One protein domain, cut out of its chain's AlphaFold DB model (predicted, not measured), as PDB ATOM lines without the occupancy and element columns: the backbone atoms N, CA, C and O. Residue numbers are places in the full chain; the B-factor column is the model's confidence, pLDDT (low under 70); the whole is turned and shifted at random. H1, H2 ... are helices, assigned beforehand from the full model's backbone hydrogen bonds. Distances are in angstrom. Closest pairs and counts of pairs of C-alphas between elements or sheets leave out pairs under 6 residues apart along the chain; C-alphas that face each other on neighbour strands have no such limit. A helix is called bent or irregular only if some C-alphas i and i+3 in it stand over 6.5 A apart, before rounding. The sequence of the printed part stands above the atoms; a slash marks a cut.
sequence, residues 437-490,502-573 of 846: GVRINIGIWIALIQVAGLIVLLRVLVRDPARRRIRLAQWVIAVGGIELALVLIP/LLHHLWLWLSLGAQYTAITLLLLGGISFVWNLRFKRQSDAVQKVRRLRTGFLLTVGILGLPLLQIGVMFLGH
ATOM      1  N   GLY A 437      23.585   4.061 -55.449       83.50
ATOM      2  CA  GLY A 437      24.451   5.225 -55.223       83.50
ATOM      3  C   GLY A 437      23.697   6.444 -54.683       83.50
ATOM      4  O   GLY A 437      24.152   7.069 -53.729       83.50
ATOM      5  N   VAL A 438      22.500   6.717 -55.216       84.00
ATOM      6  CA  VAL A 438      21.611   7.792 -54.747       84.00
ATOM      7  C   VAL A 438      21.222   7.578 -53.284       84.00
ATOM      8  O   VAL A 438      21.368   8.478 -52.463       84.00
ATOM      9  N   ARG A 439      20.790   6.364 -52.928       87.50
ATOM     10  CA  ARG A 439      20.396   6.035 -51.547       87.50
ATOM     11  C   ARG A 439      21.565   6.124 -50.565       87.50
ATOM     12  O   ARG A 439      21.378   6.596 -49.446       87.50
ATOM     13  N   ILE A 440      22.758   5.683 -50.980       89.38
ATOM     14  CA  ILE A 440      23.986   5.793 -50.180       89.38
ATOM     15  C   ILE A 440      24.283   7.262 -49.888       89.38
ATOM     16  O   ILE A 440      24.498   7.619 -48.734       89.38
ATOM     17  N   ASN A 441      24.257   8.116 -50.913       89.00
ATOM     18  CA  ASN A 441      24.533   9.537 -50.747       89.00
ATOM     19  C   ASN A 441      23.492  10.218 -49.840       89.00
ATOM     20  O   ASN A 441      23.876  10.893 -48.886       89.00
ATOM     21  N   ILE A 442      22.191   9.960 -50.054       88.88
ATOM     22  CA  ILE A 442      21.117  10.442 -49.164       88.88
ATOM     23  C   ILE A 442      21.391  10.017 -47.715       88.88
ATOM     24  O   ILE A 442      21.347  10.854 -46.816       88.88
ATOM     25  N   GLY A 443      21.725   8.744 -47.480       92.19
ATOM     26  CA  GLY A 443      21.997   8.244 -46.133       92.19
ATOM     27  C   GLY A 443      23.219   8.890 -45.475       92.19
ATOM     28  O   GLY A 443      23.156   9.285 -44.311       92.19
ATOM     29  N   ILE A 444      24.316   9.076 -46.219       92.75
ATOM     30  CA  ILE A 444      25.498   9.792 -45.716       92.75
ATOM     31  C   ILE A 444      25.125  11.236 -45.373       92.75
ATOM     32  O   ILE A 444      25.463  11.721 -44.296       92.75
ATOM     33  N   TRP A 445      24.410  11.924 -46.260       92.12
ATOM     34  CA  TRP A 445      24.021  13.315 -46.066       92.12
ATOM     35  C   TRP A 445      23.128  13.506 -44.831       92.12
ATOM     36  O   TRP A 445      23.429  14.355 -43.989       92.12
ATOM     37  N   ILE A 446      22.102  12.662 -44.660       92.31
ATOM     38  CA  ILE A 446      21.250  12.665 -43.460       92.31
ATOM     39  C   ILE A 446      22.097  12.394 -42.209       92.31
ATOM     40  O   ILE A 446      21.968  13.116 -41.219       92.31
ATOM     41  N   ALA A 447      23.019  11.425 -42.252       93.75
ATOM     42  CA  ALA A 447      23.887  11.121 -41.115       93.75
ATOM     43  C   ALA A 447      24.765  12.323 -40.720       93.75
ATOM     44  O   ALA A 447      24.927  12.603 -39.532       93.75
ATOM     45  N   LEU A 448      25.298  13.081 -41.687       94.00
ATOM     46  CA  LEU A 448      26.078  14.291 -41.401       94.00
ATOM     47  C   LEU A 448      25.225  15.397 -40.763       94.00
ATOM     48  O   LEU A 448      25.692  16.049 -39.825       94.00
ATOM     49  N   ILE A 449      23.981  15.579 -41.217       93.38
ATOM     50  CA  ILE A 449      23.027  16.516 -40.602       93.38
ATOM     51  C   ILE A 449      22.737  16.109 -39.158       93.38
ATOM     52  O   ILE A 449      22.803  16.948 -38.257       93.38
ATOM     53  N   GLN A 450      22.481  14.825 -38.907       94.50
ATOM     54  CA  GLN A 450      22.232  14.325 -37.558       94.50
ATOM     55  C   GLN A 450      23.451  14.493 -36.649       94.50
ATOM     56  O   GLN A 450      23.314  14.971 -35.525       94.50
ATOM     57  N   VAL A 451      24.661  14.188 -37.131       94.12
ATOM     58  CA  VAL A 451      25.904  14.425 -36.379       94.12
ATOM     59  C   VAL A 451      26.066  15.911 -36.049       94.12
ATOM     60  O   VAL A 451      26.403  16.246 -34.912       94.12
ATOM     61  N   ALA A 452      25.799  16.815 -36.996       92.38
ATOM     62  CA  ALA A 452      25.831  18.255 -36.749       92.38
ATOM     63  C   ALA A 452      24.799  18.678 -35.686       92.38
ATOM     64  O   ALA A 452      25.151  19.396 -34.746       92.38
ATOM     65  N   GLY A 453      23.568  18.168 -35.775       93.06
ATOM     66  CA  GLY A 453      22.516  18.380 -34.780       93.06
ATOM     67  C   GLY A 453      22.911  17.884 -33.386       93.06
ATOM     68  O   GLY A 453      22.802  18.628 -32.411       93.06
ATOM     69  N   LEU A 454      23.476  16.678 -33.280       93.50
ATOM     70  CA  LEU A 454      23.972  16.108 -32.023       93.50
ATOM     71  C   LEU A 454      25.133  16.921 -31.435       93.50
ATOM     72  O   LEU A 454      25.214  17.088 -30.219       93.50
ATOM     73  N   ILE A 455      26.021  17.471 -32.271       90.50
ATOM     74  CA  ILE A 455      27.087  18.378 -31.820       90.50
ATOM     75  C   ILE A 455      26.490  19.637 -31.186       90.50
ATOM     76  O   ILE A 455      26.970  20.066 -30.134       90.50
ATOM     77  N   VAL A 456      25.472  20.238 -31.810       89.94
ATOM     78  CA  VAL A 456      24.777  21.416 -31.269       89.94
ATOM     79  C   VAL A 456      24.076  21.058 -29.959       89.94
ATOM     80  O   VAL A 456      24.306  21.717 -28.945       89.94
ATOM     81  N   LEU A 457      23.318  19.963 -29.939       91.75
ATOM     82  CA  LEU A 457      22.573  19.508 -28.767       91.75
ATOM     83  C   LEU A 457      23.494  19.201 -27.574       91.75
ATOM     84  O   LEU A 457      23.233  19.632 -26.453       91.75
ATOM     85  N   LEU A 458      24.634  18.542 -27.800       91.12
ATOM     86  CA  LEU A 458      25.612  18.255 -26.744       91.12
ATOM     87  C   LEU A 458      26.320  19.503 -26.213       91.12
ATOM     88  O   LEU A 458      26.745  19.503 -25.057       91.12
ATOM     89  N   ARG A 459      26.461  20.569 -27.015       87.38
ATOM     90  CA  ARG A 459      26.978  21.855 -26.511       87.38
ATOM     91  C   ARG A 459      26.025  22.480 -25.498       87.38
ATOM     92  O   ARG A 459      26.511  23.123 -24.571       87.38
ATOM     93  N   VAL A 460      24.722  22.264 -25.671       89.31
ATOM     94  CA  VAL A 460      23.673  22.746 -24.765       89.31
ATOM     95  C   VAL A 460      23.560  21.847 -23.531       89.31
ATOM     96  O   VAL A 460      23.605  22.341 -22.408       89.31
ATOM     97  N   LEU A 461      23.470  20.526 -23.718       90.69
ATOM     98  CA  LEU A 461      23.158  19.582 -22.636       90.69
ATOM     99  C   LEU A 461      24.365  19.177 -21.777       90.69
ATOM    100  O   LEU A 461      24.217  18.907 -20.586       90.69
ATOM    101  N   VAL A 462      25.573  19.114 -22.345       89.06
ATOM    102  CA  VAL A 462      26.772  18.677 -21.613       89.06
ATOM    103  C   VAL A 462      27.643  19.889 -21.305       89.06
ATOM    104  O   VAL A 462      28.354  20.400 -22.172       89.06
ATOM    105  N   ARG A 463      27.621  20.348 -20.049       82.75
ATOM    106  CA  ARG A 463      28.418  21.504 -19.597       82.75
ATOM    107  C   ARG A 463      29.925  21.252 -19.683       82.75
ATOM    108  O   ARG A 463      30.646  22.136 -20.129       82.75
ATOM    109  N   ASP A 464      30.378  20.045 -19.342       83.50
ATOM    110  CA  ASP A 464      31.796  19.656 -19.354       83.50
ATOM    111  C   ASP A 464      32.326  19.442 -20.793       83.50
ATOM    112  O   ASP A 464      31.979  18.440 -21.436       83.50
ATOM    113  N   PRO A 465      33.202  20.327 -21.313       77.19
ATOM    114  CA  PRO A 465      33.732  20.217 -22.668       77.19
ATOM    115  C   PRO A 465      34.581  18.961 -22.893       77.19
ATOM    116  O   PRO A 465      34.631  18.464 -24.023       77.19
ATOM    117  N   ALA A 466      35.217  18.429 -21.843       76.06
ATOM    118  CA  ALA A 466      36.078  17.254 -21.935       76.06
ATOM    119  C   ALA A 466      35.269  15.978 -22.214       76.06
ATOM    120  O   ALA A 466      35.727  15.084 -22.926       76.06
ATOM    121  N   ARG A 467      34.022  15.913 -21.726       82.50
ATOM    122  CA  ARG A 467      33.123  14.759 -21.920       82.50
ATOM    123  C   ARG A 467      32.329  14.807 -23.221       82.50
ATOM    124  O   ARG A 467      31.857  13.766 -23.674       82.50
ATOM    125  N   ARG A 468      32.194  15.975 -23.860       86.31
ATOM    126  CA  ARG A 468      31.379  16.139 -25.082       86.31
ATOM    127  C   ARG A 468      31.767  15.173 -26.204       86.31
ATOM    128  O   ARG A 468      30.891  14.685 -26.900       86.31
ATOM    129  N   ARG A 469      33.058  14.860 -26.371       82.50
ATOM    130  CA  ARG A 469      33.544  13.997 -27.469       82.50
ATOM    131  C   ARG A 469      33.163  12.531 -27.301       82.50
ATOM    132  O   ARG A 469      32.670  11.925 -28.246       82.50
ATOM    133  N   ILE A 470      33.375  11.977 -26.106       85.94
ATOM    134  CA  ILE A 470      33.019  10.580 -25.835       85.94
ATOM    135  C   ILE A 470      31.498  10.409 -25.805       85.94
ATOM    136  O   ILE A 470      30.987   9.438 -26.355       85.94
ATOM    137  N   ARG A 471      30.770  11.403 -25.271       89.62
ATOM    138  CA  ARG A 471      29.303  11.444 -25.314       89.62
ATOM    139  C   ARG A 471      28.779  11.534 -26.745       89.62
ATOM    140  O   ARG A 471      27.857  10.801 -27.069       89.62
ATOM    141  N   LEU A 472      29.396  12.342 -27.614       90.62
ATOM    142  CA  LEU A 472      29.045  12.398 -29.038       90.62
ATOM    143  C   LEU A 472      29.213  11.039 -29.711       90.62
ATOM    144  O   LEU A 472      28.296  10.601 -30.389       90.62
ATOM    145  N   ALA A 473      30.338  10.353 -29.498       90.69
ATOM    146  CA  ALA A 473      30.547   9.024 -30.070       90.69
ATOM    147  C   ALA A 473      29.485   8.019 -29.587       90.69
ATOM    148  O   ALA A 473      28.906   7.309 -30.400       90.69
ATOM    149  N   GLN A 474      29.169   8.016 -28.287       92.94
ATOM    150  CA  GLN A 474      28.118   7.166 -27.717       92.94
ATOM    151  C   GLN A 474      26.731   7.488 -28.283       92.94
ATOM    152  O   GLN A 474      25.993   6.572 -28.622       92.94
ATOM    153  N   TRP A 475      26.377   8.770 -28.399       94.94
ATOM    154  CA  TRP A 475      25.072   9.200 -28.907       94.94
ATOM    155  C   TRP A 475      24.926   8.894 -30.395       94.94
ATOM    156  O   TRP A 475      23.884   8.408 -30.806       94.94
ATOM    157  N   VAL A 476      25.979   9.099 -31.189       95.75
ATOM    158  CA  VAL A 476      25.989   8.737 -32.613       95.75
ATOM    159  C   VAL A 476      25.833   7.222 -32.798       95.75
ATOM    160  O   VAL A 476      25.025   6.805 -33.620       95.75
ATOM    161  N   ILE A 477      26.533   6.395 -32.006       96.00
ATOM    162  CA  ILE A 477      26.347   4.931 -32.024       96.00
ATOM    163  C   ILE A 477      24.920   4.560 -31.602       96.00
ATOM    164  O   ILE A 477      24.298   3.726 -32.248       96.00
ATOM    165  N   ALA A 478      24.394   5.175 -30.539       95.81
ATOM    166  CA  ALA A 478      23.053   4.888 -30.038       95.81
ATOM    167  C   ALA A 478      21.969   5.238 -31.069       95.81
ATOM    168  O   ALA A 478      21.115   4.402 -31.345       95.81
ATOM    169  N   VAL A 479      22.034   6.426 -31.681       95.56
ATOM    170  CA  VAL A 479      21.111   6.835 -32.753       95.56
ATOM    171  C   VAL A 479      21.239   5.897 -33.952       95.56
ATOM    172  O   VAL A 479      20.227   5.389 -34.419       95.56
ATOM    173  N   GLY A 480      22.461   5.572 -34.391       95.25
ATOM    174  CA  GLY A 480      22.675   4.615 -35.480       95.25
ATOM    175  C   GLY A 480      22.129   3.215 -35.179       95.25
ATOM    176  O   GLY A 480      21.571   2.572 -36.061       95.25
ATOM    177  N   GLY A 481      22.234   2.752 -33.930       95.12
ATOM    178  CA  GLY A 481      21.655   1.485 -33.481       95.12
ATOM    179  C   GLY A 481      20.124   1.502 -33.462       95.12
ATOM    180  O   GLY A 481      19.505   0.536 -33.902       95.12
ATOM    181  N   ILE A 482      19.515   2.604 -33.011       92.75
ATOM    182  CA  ILE A 482      18.057   2.801 -33.042       92.75
ATOM    183  C   ILE A 482      17.554   2.822 -34.487       92.75
ATOM    184  O   ILE A 482      16.598   2.122 -34.805       92.75
ATOM    185  N   GLU A 483      18.203   3.572 -35.380       92.06
ATOM    186  CA  GLU A 483      17.818   3.608 -36.793       92.06
ATOM    187  C   GLU A 483      17.988   2.250 -37.471       92.06
ATOM    188  O   GLU A 483      17.108   1.833 -38.220       92.06
ATOM    189  N   LEU A 484      19.072   1.526 -37.177       92.38
ATOM    190  CA  LEU A 484      19.257   0.174 -37.695       92.38
ATOM    191  C   LEU A 484      18.125  -0.748 -37.230       92.38
ATOM    192  O   LEU A 484      17.574  -1.489 -38.039       92.38
ATOM    193  N   ALA A 485      17.740  -0.675 -35.953       90.38
ATOM    194  CA  ALA A 485      16.609  -1.435 -35.433       90.38
ATOM    195  C   ALA A 485      15.298  -1.055 -36.143       90.38
ATOM    196  O   ALA A 485      14.556  -1.945 -36.547       90.38
ATOM    197  N   LEU A 486      15.036   0.237 -36.373       85.81
ATOM    198  CA  LEU A 486      13.852   0.707 -37.107       85.81
ATOM    199  C   LEU A 486      13.825   0.256 -38.573       85.81
ATOM    200  O   LEU A 486      12.747   0.045 -39.117       85.81
ATOM    201  N   VAL A 487      14.987   0.101 -39.213       85.56
ATOM    202  CA  VAL A 487      15.103  -0.432 -40.582       85.56
ATOM    203  C   VAL A 487      14.856  -1.943 -40.620       85.56
ATOM    204  O   VAL A 487      14.306  -2.448 -41.595       85.56
ATOM    205  N   LEU A 488      15.275  -2.671 -39.580       86.19
ATOM    206  CA  LEU A 488      15.123  -4.127 -39.493       86.19
ATOM    207  C   LEU A 488      13.724  -4.554 -39.029       86.19
ATOM    208  O   LEU A 488      13.262  -5.634 -39.395       86.19
ATOM    209  N   ILE A 489      13.046  -3.724 -38.235       83.44
ATOM    210  CA  ILE A 489      11.666  -3.963 -37.812       83.44
ATOM    211  C   ILE A 489      10.730  -3.577 -38.967       83.44
ATOM    212  O   ILE A 489      10.834  -2.464 -39.484       83.44
ATOM    213  N   PRO A 490       9.778  -4.442 -39.369       69.00
ATOM    214  CA  PRO A 490       8.805  -4.136 -40.416       69.00
ATOM    215  C   PRO A 490       7.756  -3.132 -39.910       69.00
ATOM    216  O   PRO A 490       6.602  -3.470 -39.665       69.00
ATOM    217  N   LEU A 502       1.819  14.970 -47.820       84.94
ATOM    218  CA  LEU A 502       3.138  15.588 -47.619       84.94
ATOM    219  C   LEU A 502       3.948  14.868 -46.536       84.94
ATOM    220  O   LEU A 502       5.159  14.699 -46.683       84.94
ATOM    221  N   LEU A 503       3.289  14.405 -45.468       84.81
ATOM    222  CA  LEU A 503       3.939  13.609 -44.425       84.81
ATOM    223  C   LEU A 503       4.358  12.236 -44.958       84.81
ATOM    224  O   LEU A 503       5.450  11.767 -44.635       84.81
ATOM    225  N   HIS A 504       3.537  11.618 -45.813       84.06
ATOM    226  CA  HIS A 504       3.880  10.357 -46.481       84.06
ATOM    227  C   HIS A 504       5.094  10.515 -47.405       84.06
ATOM    228  O   HIS A 504       5.999   9.679 -47.372       84.06
ATOM    229  N   HIS A 505       5.173  11.601 -48.181       83.81
ATOM    230  CA  HIS A 505       6.339  11.907 -49.016       83.81
ATOM    231  C   HIS A 505       7.596  12.207 -48.193       83.81
ATOM    232  O   HIS A 505       8.671  11.697 -48.516       83.81
ATOM    233  N   LEU A 506       7.475  12.979 -47.107       83.94
ATOM    234  CA  LEU A 506       8.588  13.243 -46.193       83.94
ATOM    235  C   LEU A 506       9.123  11.937 -45.594       83.94
ATOM    236  O   LEU A 506      10.331  11.700 -45.600       83.94
ATOM    237  N   TRP A 507       8.227  11.068 -45.124       84.94
ATOM    238  CA  TRP A 507       8.613   9.770 -44.583       84.94
ATOM    239  C   TRP A 507       9.268   8.873 -45.634       84.94
ATOM    240  O   TRP A 507      10.303   8.267 -45.356       84.94
ATOM    241  N   LEU A 508       8.707   8.805 -46.849       84.38
ATOM    242  CA  LEU A 508       9.330   8.089 -47.962       84.38
ATOM    243  C   LEU A 508      10.766   8.565 -48.145       84.38
ATOM    244  O   LEU A 508      11.678   7.744 -48.105       84.38
ATOM    245  N   TRP A 509      10.979   9.873 -48.250       81.81
ATOM    246  CA  TRP A 509      12.303  10.432 -48.479       81.81
ATOM    247  C   TRP A 509      13.309  10.079 -47.376       81.81
ATOM    248  O   TRP A 509      14.427   9.658 -47.675       81.81
ATOM    249  N   LEU A 510      12.889  10.150 -46.108       81.12
ATOM    250  CA  LEU A 510      13.705   9.717 -44.968       81.12
ATOM    251  C   LEU A 510      14.016   8.213 -45.018       81.12
ATOM    252  O   LEU A 510      15.132   7.795 -44.706       81.12
ATOM    253  N   SER A 511      13.058   7.394 -45.454       84.75
ATOM    254  CA  SER A 511      13.211   5.939 -45.524       84.75
ATOM    255  C   SER A 511      14.160   5.465 -46.634       84.75
ATOM    256  O   SER A 511      14.834   4.451 -46.456       84.75
ATOM    257  N   LEU A 512      14.284   6.208 -47.744       85.38
ATOM    258  CA  LEU A 512      15.108   5.819 -48.902       85.38
ATOM    259  C   LEU A 512      16.597   5.646 -48.559       85.38
ATOM    260  O   LEU A 512      17.277   4.815 -49.166       85.38
ATOM    261  N   GLY A 513      17.100   6.434 -47.604       87.06
ATOM    262  CA  GLY A 513      18.494   6.417 -47.154       87.06
ATOM    263  C   GLY A 513      18.714   5.779 -45.782       87.06
ATOM    264  O   GLY A 513      19.867   5.574 -45.416       87.06
ATOM    265  N   ALA A 514      17.653   5.437 -45.040       89.25
ATOM    266  CA  ALA A 514      17.721   5.090 -43.615       89.25
ATOM    267  C   ALA A 514      18.727   3.973 -43.287       89.25
ATOM    268  O   ALA A 514      19.497   4.091 -42.337       89.25
ATOM    269  N   GLN A 515      18.797   2.920 -44.114       91.81
ATOM    270  CA  GLN A 515      19.790   1.851 -43.947       91.81
ATOM    271  C   GLN A 515      21.227   2.397 -43.988       91.81
ATOM    272  O   GLN A 515      22.073   2.019 -43.178       91.81
ATOM    273  N   TYR A 516      21.512   3.293 -44.933       94.06
ATOM    274  CA  TYR A 516      22.836   3.880 -45.104       94.06
ATOM    275  C   TYR A 516      23.112   4.984 -44.084       94.06
ATOM    276  O   TYR A 516      24.267   5.138 -43.688       94.06
ATOM    277  N   THR A 517      22.086   5.690 -43.601       94.88
ATOM    278  CA  THR A 517      22.193   6.594 -42.447       94.88
ATOM    279  C   THR A 517      22.673   5.820 -41.223       94.88
ATOM    280  O   THR A 517      23.732   6.137 -40.677       94.88
ATOM    281  N   ALA A 518      21.985   4.728 -40.877       94.88
ATOM    282  CA  ALA A 518      22.321   3.879 -39.740       94.88
ATOM    283  C   ALA A 518      23.753   3.324 -39.832       94.88
ATOM    284  O   ALA A 518      24.543   3.470 -38.896       94.88
ATOM    285  N   ILE A 519      24.128   2.757 -40.986       95.50
ATOM    286  CA  ILE A 519      25.489   2.251 -41.229       95.50
ATOM    287  C   ILE A 519      26.523   3.374 -41.074       95.50
ATOM    288  O   ILE A 519      27.541   3.191 -40.405       95.50
ATOM    289  N   THR A 520      26.267   4.550 -41.652       95.69
ATOM    290  CA  THR A 520      27.194   5.688 -41.596       95.69
ATOM    291  C   THR A 520      27.386   6.181 -40.163       95.69
ATOM    292  O   THR A 520      28.520   6.415 -39.747       95.69
ATOM    293  N   LEU A 521      26.313   6.291 -39.376       96.56
ATOM    294  CA  LEU A 521      26.388   6.685 -37.969       96.56
ATOM    295  C   LEU A 521      27.162   5.663 -37.139       96.56
ATOM    296  O   LEU A 521      28.050   6.048 -36.379       96.56
ATOM    297  N   LEU A 522      26.895   4.369 -37.312       96.44
ATOM    298  CA  LEU A 522      27.616   3.314 -36.597       96.44
ATOM    299  C   LEU A 522      29.116   3.337 -36.920       96.44
ATOM    300  O   LEU A 522      29.940   3.251 -36.006       96.44
ATOM    301  N   LEU A 523      29.485   3.538 -38.190       95.31
ATOM    302  CA  LEU A 523      30.881   3.670 -38.609       95.31
ATOM    303  C   LEU A 523      31.538   4.933 -38.034       95.31
ATOM    304  O   LEU A 523      32.587   4.843 -37.395       95.31
ATOM    305  N   LEU A 524      30.927   6.110 -38.210       93.44
ATOM    306  CA  LEU A 524      31.467   7.379 -37.704       93.44
ATOM    307  C   LEU A 524      31.574   7.384 -36.174       93.44
ATOM    308  O   LEU A 524      32.581   7.827 -35.613       93.44
ATOM    309  N   GLY A 525      30.548   6.873 -35.498       92.50
ATOM    310  CA  GLY A 525      30.481   6.733 -34.051       92.50
ATOM    311  C   GLY A 525      31.527   5.758 -33.521       92.50
ATOM    312  O   GLY A 525      32.278   6.117 -32.613       92.50
ATOM    313  N   GLY A 526      31.647   4.573 -34.126       92.44
ATOM    314  CA  GLY A 526      32.636   3.552 -33.769       92.44
ATOM    315  C   GLY A 526      34.075   4.029 -33.959       92.44
ATOM    316  O   GLY A 526      34.878   3.953 -33.025       92.44
ATOM    317  N   ILE A 527      34.390   4.618 -35.120       90.69
ATOM    318  CA  ILE A 527      35.709   5.214 -35.398       90.69
ATOM    319  C   ILE A 527      36.018   6.310 -34.371       90.69
ATOM    320  O   ILE A 527      37.104   6.333 -33.790       90.69
ATOM    321  N   SER A 528      35.059   7.200 -34.099       87.19
ATOM    322  CA  SER A 528      35.214   8.260 -33.096       87.19
ATOM    323  C   SER A 528      35.421   7.696 -31.685       87.19
ATOM    324  O   SER A 528      36.263   8.198 -30.937       87.19
ATOM    325  N   PHE A 529      34.706   6.634 -31.313       89.00
ATOM    326  CA  PHE A 529      34.804   5.994 -30.003       89.00
ATOM    327  C   PHE A 529      36.181   5.356 -29.784       89.00
ATOM    328  O   PHE A 529      36.876   5.718 -28.833       89.00
ATOM    329  N   VAL A 530      36.624   4.497 -30.711       87.50
ATOM    330  CA  VAL A 530      37.947   3.846 -30.666       87.50
ATOM    331  C   VAL A 530      39.068   4.885 -30.652       87.50
ATOM    332  O   VAL A 530      40.018   4.782 -29.874       87.50
ATOM    333  N   TRP A 531      38.937   5.943 -31.456       83.38
ATOM    334  CA  TRP A 531      39.923   7.019 -31.489       83.38
ATOM    335  C   TRP A 531      40.022   7.770 -30.155       83.38
ATOM    336  O   TRP A 531      41.122   8.092 -29.704       83.38
ATOM    337  N   ASN A 532      38.888   8.057 -29.508       82.19
ATOM    338  CA  ASN A 532      38.869   8.725 -28.202       82.19
ATOM    339  C   ASN A 532      39.422   7.833 -27.077       82.19
ATOM    340  O   ASN A 532      40.006   8.359 -26.131       82.19
ATOM    341  N   LEU A 533      39.290   6.506 -27.184       81.25
ATOM    342  CA  LEU A 533      39.925   5.566 -26.255       81.25
ATOM    343  C   LEU A 533      41.452   5.549 -26.412       81.25
ATOM    344  O   LEU A 533      42.168   5.523 -25.413       81.25
ATOM    345  N   ARG A 534      41.950   5.605 -27.654       79.56
ATOM    346  CA  ARG A 534      43.383   5.495 -27.967       79.56
ATOM    347  C   ARG A 534      44.177   6.779 -27.695       79.56
ATOM    348  O   ARG A 534      45.358   6.706 -27.372       79.56
ATOM    349  N   PHE A 535      43.551   7.952 -27.799       69.56
ATOM    350  CA  PHE A 535      44.232   9.250 -27.697       69.56
ATOM    351  C   PHE A 535      43.573  10.165 -26.650       69.56
ATOM    352  O   PHE A 535      42.840  11.094 -26.986       69.56
ATOM    353  N   LYS A 536      43.845   9.899 -25.362       61.75
ATOM    354  CA  LYS A 536      43.204  10.555 -24.199       61.75
ATOM    355  C   LYS A 536      43.769  11.937 -23.818       61.75
ATOM    356  O   LYS A 536      43.109  12.674 -23.091       61.75
ATOM    357  N   ARG A 537      44.973  12.302 -24.278       58.81
ATOM    358  CA  ARG A 537      45.651  13.577 -23.962       58.81
ATOM    359  C   ARG A 537      46.268  14.180 -25.226       58.81
ATOM    360  O   ARG A 537      47.244  13.656 -25.745       58.81
ATOM    361  N   GLN A 538      45.685  15.267 -25.729       63.12
ATOM    362  CA  GLN A 538      46.228  16.061 -26.840       63.12
ATOM    363  C   GLN A 538      46.150  17.548 -26.489       63.12
ATOM    364  O   GLN A 538      45.178  17.965 -25.855       63.12
ATOM    365  N   SER A 539      47.145  18.329 -26.920       67.69
ATOM    366  CA  SER A 539      47.237  19.770 -26.646       67.69
ATOM    367  C   SER A 539      46.060  20.561 -27.233       67.69
ATOM    368  O   SER A 539      45.460  20.169 -28.241       67.69
ATOM    369  N   ASP A 540      45.738  21.707 -26.628       66.69
ATOM    370  CA  ASP A 540      44.607  22.551 -27.038       66.69
ATOM    371  C   ASP A 540      44.707  23.039 -28.490       66.69
ATOM    372  O   ASP A 540      43.694  23.116 -29.195       66.69
ATOM    373  N   ALA A 541      45.926  23.276 -28.986       69.69
ATOM    374  CA  ALA A 541      46.178  23.639 -30.379       69.69
ATOM    375  C   ALA A 541      45.710  22.543 -31.356       69.69
ATOM    376  O   ALA A 541      44.950  22.815 -32.289       69.69
ATOM    377  N   VAL A 542      46.065  21.280 -31.089       73.12
ATOM    378  CA  VAL A 542      45.638  20.118 -31.891       73.12
ATOM    379  C   VAL A 542      44.116  19.952 -31.833       73.12
ATOM    380  O   VAL A 542      43.459  19.647 -32.832       73.12
ATOM    381  N   GLN A 543      43.516  20.222 -30.673       69.44
ATOM    382  CA  GLN A 543      42.069  20.156 -30.503       69.44
ATOM    383  C   GLN A 543      41.307  21.257 -31.254       69.44
ATOM    384  O   GLN A 543      40.169  21.009 -31.667       69.44
ATOM    385  N   LYS A 544      41.886  22.453 -31.410       74.00
ATOM    386  CA  LYS A 544      41.297  23.575 -32.157       74.00
ATOM    387  C   LYS A 544      41.332  23.314 -33.663       74.00
ATOM    388  O   LYS A 544      40.288  23.399 -34.309       74.00
ATOM    389  N   VAL A 545      42.479  22.885 -34.194       77.12
ATOM    390  CA  VAL A 545      42.637  22.506 -35.613       77.12
ATOM    391  C   VAL A 545      41.666  21.389 -35.991       77.12
ATOM    392  O   VAL A 545      40.978  21.467 -37.008       77.12
ATOM    393  N   ARG A 546      41.524  20.375 -35.133       73.88
ATOM    394  CA  ARG A 546      40.581  19.275 -35.368       73.88
ATOM    395  C   ARG A 546      39.126  19.741 -35.387       73.88
ATOM    396  O   ARG A 546      38.374  19.294 -36.241       73.88
ATOM    397  N   ARG A 547      38.729  20.645 -34.483       75.62
ATOM    398  CA  ARG A 547      37.370  21.220 -34.473       75.62
ATOM    399  C   ARG A 547      37.066  21.972 -35.766       75.62
ATOM    400  O   ARG A 547      35.990  21.776 -36.320       75.62
ATOM    401  N   LEU A 548      38.015  22.770 -36.253       77.38
ATOM    402  CA  LEU A 548      37.888  23.484 -37.525       77.38
ATOM    403  C   LEU A 548      37.789  22.512 -38.704       77.38
ATOM    404  O   LEU A 548      36.894  22.652 -39.526       77.38
ATOM    405  N   ARG A 549      38.631  21.472 -38.738       82.56
ATOM    406  CA  ARG A 549      38.587  20.437 -39.781       82.56
ATOM    407  C   ARG A 549      37.273  19.654 -39.771       82.56
ATOM    408  O   ARG A 549      36.704  19.435 -40.830       82.56
ATOM    409  N   THR A 550      36.775  19.243 -38.605       81.25
ATOM    410  CA  THR A 550      35.476  18.559 -38.493       81.25
ATOM    411  C   THR A 550      34.327  19.472 -38.913       81.25
ATOM    412  O   THR A 550      33.444  19.020 -39.630       81.25
ATOM    413  N   GLY A 551      34.355  20.750 -38.517       82.81
ATOM    414  CA  GLY A 551      33.378  21.744 -38.966       82.81
ATOM    415  C   GLY A 551      33.399  21.919 -40.484       82.81
ATOM    416  O   GLY A 551      32.363  21.786 -41.116       82.81
ATOM    417  N   PHE A 552      34.582  22.109 -41.073       86.44
ATOM    418  CA  PHE A 552      34.759  22.229 -42.520       86.44
ATOM    419  C   PHE A 552      34.272  20.984 -43.273       86.44
ATOM    420  O   PHE A 552      33.511  21.114 -44.224       86.44
ATOM    421  N   LEU A 553      34.641  19.779 -42.824       86.56
ATOM    422  CA  LEU A 553      34.189  18.525 -43.438       86.56
ATOM    423  C   LEU A 553      32.668  18.351 -43.354       86.56
ATOM    424  O   LEU A 553      32.061  17.910 -44.324       86.56
ATOM    425  N   LEU A 554      32.049  18.713 -42.225       88.69
ATOM    426  CA  LEU A 554      30.591  18.687 -42.087       88.69
ATOM    427  C   LEU A 554      29.930  19.711 -43.007       88.69
ATOM    428  O   LEU A 554      28.974  19.365 -43.684       88.69
ATOM    429  N   THR A 555      30.444  20.939 -43.085       88.06
ATOM    430  CA  THR A 555      29.904  21.973 -43.976       88.06
ATOM    431  C   THR A 555      30.024  21.567 -45.444       88.06
ATOM    432  O   THR A 555      29.037  21.627 -46.171       88.06
ATOM    433  N   VAL A 556      31.199  21.094 -45.871       89.81
ATOM    434  CA  VAL A 556      31.416  20.600 -47.238       89.81
ATOM    435  C   VAL A 556      30.548  19.379 -47.521       89.81
ATOM    436  O   VAL A 556      29.989  19.286 -48.602       89.81
ATOM    437  N   GLY A 557      30.379  18.459 -46.572       87.88
ATOM    438  CA  GLY A 557      29.502  17.302 -46.755       87.88
ATOM    439  C   GLY A 557      28.022  17.685 -46.840       87.88
ATOM    440  O   GLY A 557      27.335  17.273 -47.765       87.88
ATOM    441  N   ILE A 558      27.526  18.521 -45.927       91.56
ATOM    442  CA  ILE A 558      26.114  18.932 -45.876       91.56
ATOM    443  C   ILE A 558      25.732  19.781 -47.095       91.56
ATOM    444  O   ILE A 558      24.631  19.623 -47.615       91.56
ATOM    445  N   LEU A 559      26.617  20.660 -47.573       89.50
ATOM    446  CA  LEU A 559      26.338  21.512 -48.737       89.50
ATOM    447  C   LEU A 559      26.753  20.866 -50.066       89.50
ATOM    448  O   LEU A 559      26.109  21.080 -51.087       89.50
ATOM    449  N   GLY A 560      27.822  20.072 -50.065       88.62
ATOM    450  CA  GLY A 560      28.404  19.478 -51.266       88.62
ATOM    451  C   GLY A 560      27.750  18.167 -51.692       88.62
ATOM    452  O   GLY A 560      27.615  17.941 -52.890       88.62
ATOM    453  N   LEU A 561      27.300  17.317 -50.761       87.50
ATOM    454  CA  LEU A 561      26.651  16.046 -51.117       87.50
ATOM    455  C   LEU A 561      25.332  16.221 -51.889       87.50
ATOM    456  O   LEU A 561      25.140  15.459 -52.835       87.50
ATOM    457  N   PRO A 562      24.460  17.214 -51.601       85.50
ATOM    458  CA  PRO A 562      23.291  17.503 -52.438       85.50
ATOM    459  C   PRO A 562      23.657  17.973 -53.849       85.50
ATOM    460  O   PRO A 562      23.011  17.587 -54.818       85.50
ATOM    461  N   LEU A 563      24.718  18.769 -53.996       84.88
ATOM    462  CA  LEU A 563      25.194  19.209 -55.312       84.88
ATOM    463  C   LEU A 563      25.786  18.038 -56.105       84.88
ATOM    464  O   LEU A 563      25.485  17.864 -57.285       84.88
ATOM    465  N   LEU A 564      26.572  17.190 -55.436       83.81
ATOM    466  CA  LEU A 564      27.067  15.939 -56.000       83.81
ATOM    467  C   LEU A 564      25.906  15.012 -56.372       83.81
ATOM    468  O   LEU A 564      25.952  14.376 -57.417       83.81
ATOM    469  N   GLN A 565      24.852  14.968 -55.556       82.69
ATOM    470  CA  GLN A 565      23.652  14.173 -55.799       82.69
ATOM    471  C   GLN A 565      22.962  14.588 -57.098       82.69
ATOM    472  O   GLN A 565      22.626  13.721 -57.898       82.69
ATOM    473  N   ILE A 566      22.803  15.895 -57.331       78.75
ATOM    474  CA  ILE A 566      22.277  16.426 -58.596       78.75
ATOM    475  C   ILE A 566      23.169  15.961 -59.756       78.75
ATOM    476  O   ILE A 566      22.671  15.364 -60.706       78.75
ATOM    477  N   GLY A 567      24.490  16.136 -59.657       76.88
ATOM    478  CA  GLY A 567      25.425  15.688 -60.696       76.88
ATOM    479  C   GLY A 567      25.341  14.184 -60.990       76.88
ATOM    480  O   GLY A 567      25.259  13.788 -62.147       76.88
ATOM    481  N   VAL A 568      25.299  13.341 -59.956       74.94
ATOM    482  CA  VAL A 568      25.195  11.877 -60.091       74.94
ATOM    483  C   VAL A 568      23.856  11.460 -60.701       74.94
ATOM    484  O   VAL A 568      23.831  10.554 -61.529       74.94
ATOM    485  N   MET A 569      22.751  12.113 -60.333       73.75
ATOM    486  CA  MET A 569      21.432  11.795 -60.890       73.75
ATOM    487  C   MET A 569      21.315  12.180 -62.365       73.75
ATOM    488  O   MET A 569      20.772  11.395 -63.130       73.75
ATOM    489  N   PHE A 570      21.837  13.342 -62.771       71.81
ATOM    490  CA  PHE A 570      21.732  13.810 -64.158       71.81
ATOM    491  C   PHE A 570      22.797  13.231 -65.101       71.81
ATOM    492  O   PHE A 570      22.555  13.165 -66.302       71.81
ATOM    493  N   LEU A 571      23.970  12.832 -64.593       76.19
ATOM    494  CA  LEU A 571      25.082  12.344 -65.427       76.19
ATOM    495  C   LEU A 571      25.326  10.834 -65.307       76.19
ATOM    496  O   LEU A 571      25.941  10.249 -66.193       76.19
ATOM    497  N   GLY A 572      24.906  10.206 -64.206       69.88
ATOM    498  CA  GLY A 572      25.225   8.809 -63.896       69.88
ATOM    499  C   GLY A 572      24.080   7.819 -64.106       69.88
ATOM    500  O   GLY A 572      24.324   6.611 -64.108       69.88
ATOM    501  N   HIS A 573      22.843   8.296 -64.263       74.75
ATOM    502  CA  HIS A 573      21.656   7.450 -64.372       74.75
ATOM    503  C   HIS A 573      20.697   7.970 -65.444       74.75
ATOM    504  O   HIS A 573      20.544   9.173 -65.623       74.75
TER     505      HIS A 573
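This is residues 437 to 490 and 502 to 573 of the 846 residues of the protein "PNPLA domain-containing protein" of Planctomycetaceae bacterium (UniProt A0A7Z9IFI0). Look first for the long helix H4, which runs along one side of a helix in the middle, H1, while H2 and the arm H3b, closely paired, cross H1 on another side. H3 turns steeply at its bend; residues 502 to 508, in its arm H3a, stick out, and so do residues 534 to 549, of which 540 to 549 belong to H4. The printed part has 126 residues with four named helices, in the order H1, H2, H3, H4, and no named strand; its class is all helix. It is compact, with a radius of gyration of the C-alphas of 16.0 A, and its C-alphas span 47 by 34 by 26 A.

Start at H4, residues 540 to 572; its residues 554 to 569 alone touch H1, residues 437 to 461, the closest C-alphas being those of Trp 445 and Ile 558, 6.0 A apart. H4 and H1 run opposite ways at a shallow tilt of 31 degrees. H1 is the hub, touching three other helices. H3, residues 502 to 534, was assigned as one helix by its hydrogen bonds but is bent: C-alphas 512 and 515 are 7.9 A apart, and the arms H3a, residues 502 to 512, and H3b, residues 515 to 534, stand at a steep tilt of 56 degrees. With residues 515 to 521 alone, H3b touches H1, the same way at a steep tilt of 50 degrees; the closest C-alphas, of Gly 443 and Thr 517, are 4.0 A apart. H3a and H1 only just touch, with 3 pairs of C-alphas within 8 A, the closest being Arg 439 and Leu 512 at 5.9 A. Next find H2, residues 468 to 488, which touches H3b, opposite ways at a shallow tilt of 29 degrees, closest at the C-alphas of Gly 480 and Ala 518, 4.3 A. H1 and H2 form a hairpin at a steep tilt of 43 degrees, closest at the C-alphas of Leu 458 and Arg 468, 6.4 A. H4 is apart from H2, H3a and H3b. Every O i to N i+4 pair is within hydrogen-bond range in H1, H2, H3a and H3b; in H4 27 of 29 are.

Find C-alpha 540 at (44.607, 22.551, -27.038); from there H4 runs 43.9 A to C-alpha 572, with a kink of 37 degrees near residue 562. H1 begins at C-alpha 437, (24.451, 5.225, -55.223), and is 35.6 A long. H2 measures 29.7 A, H3b 28.7 A and H3a 15.5 A.

The C-alphas farthest apart, of Leu 502 and Ser 539, are 49.0 A apart. Residues 491 to 501 are not printed, and C-alphas 490 and 502 are 21.7 A apart across this cut. The link from H3 to H4 is tight, and that from H1 to H2 is short. The mean pLDDT of the printed part is 85.6; look for values under 70 at residues 490, 535 to 541, 543 and 572.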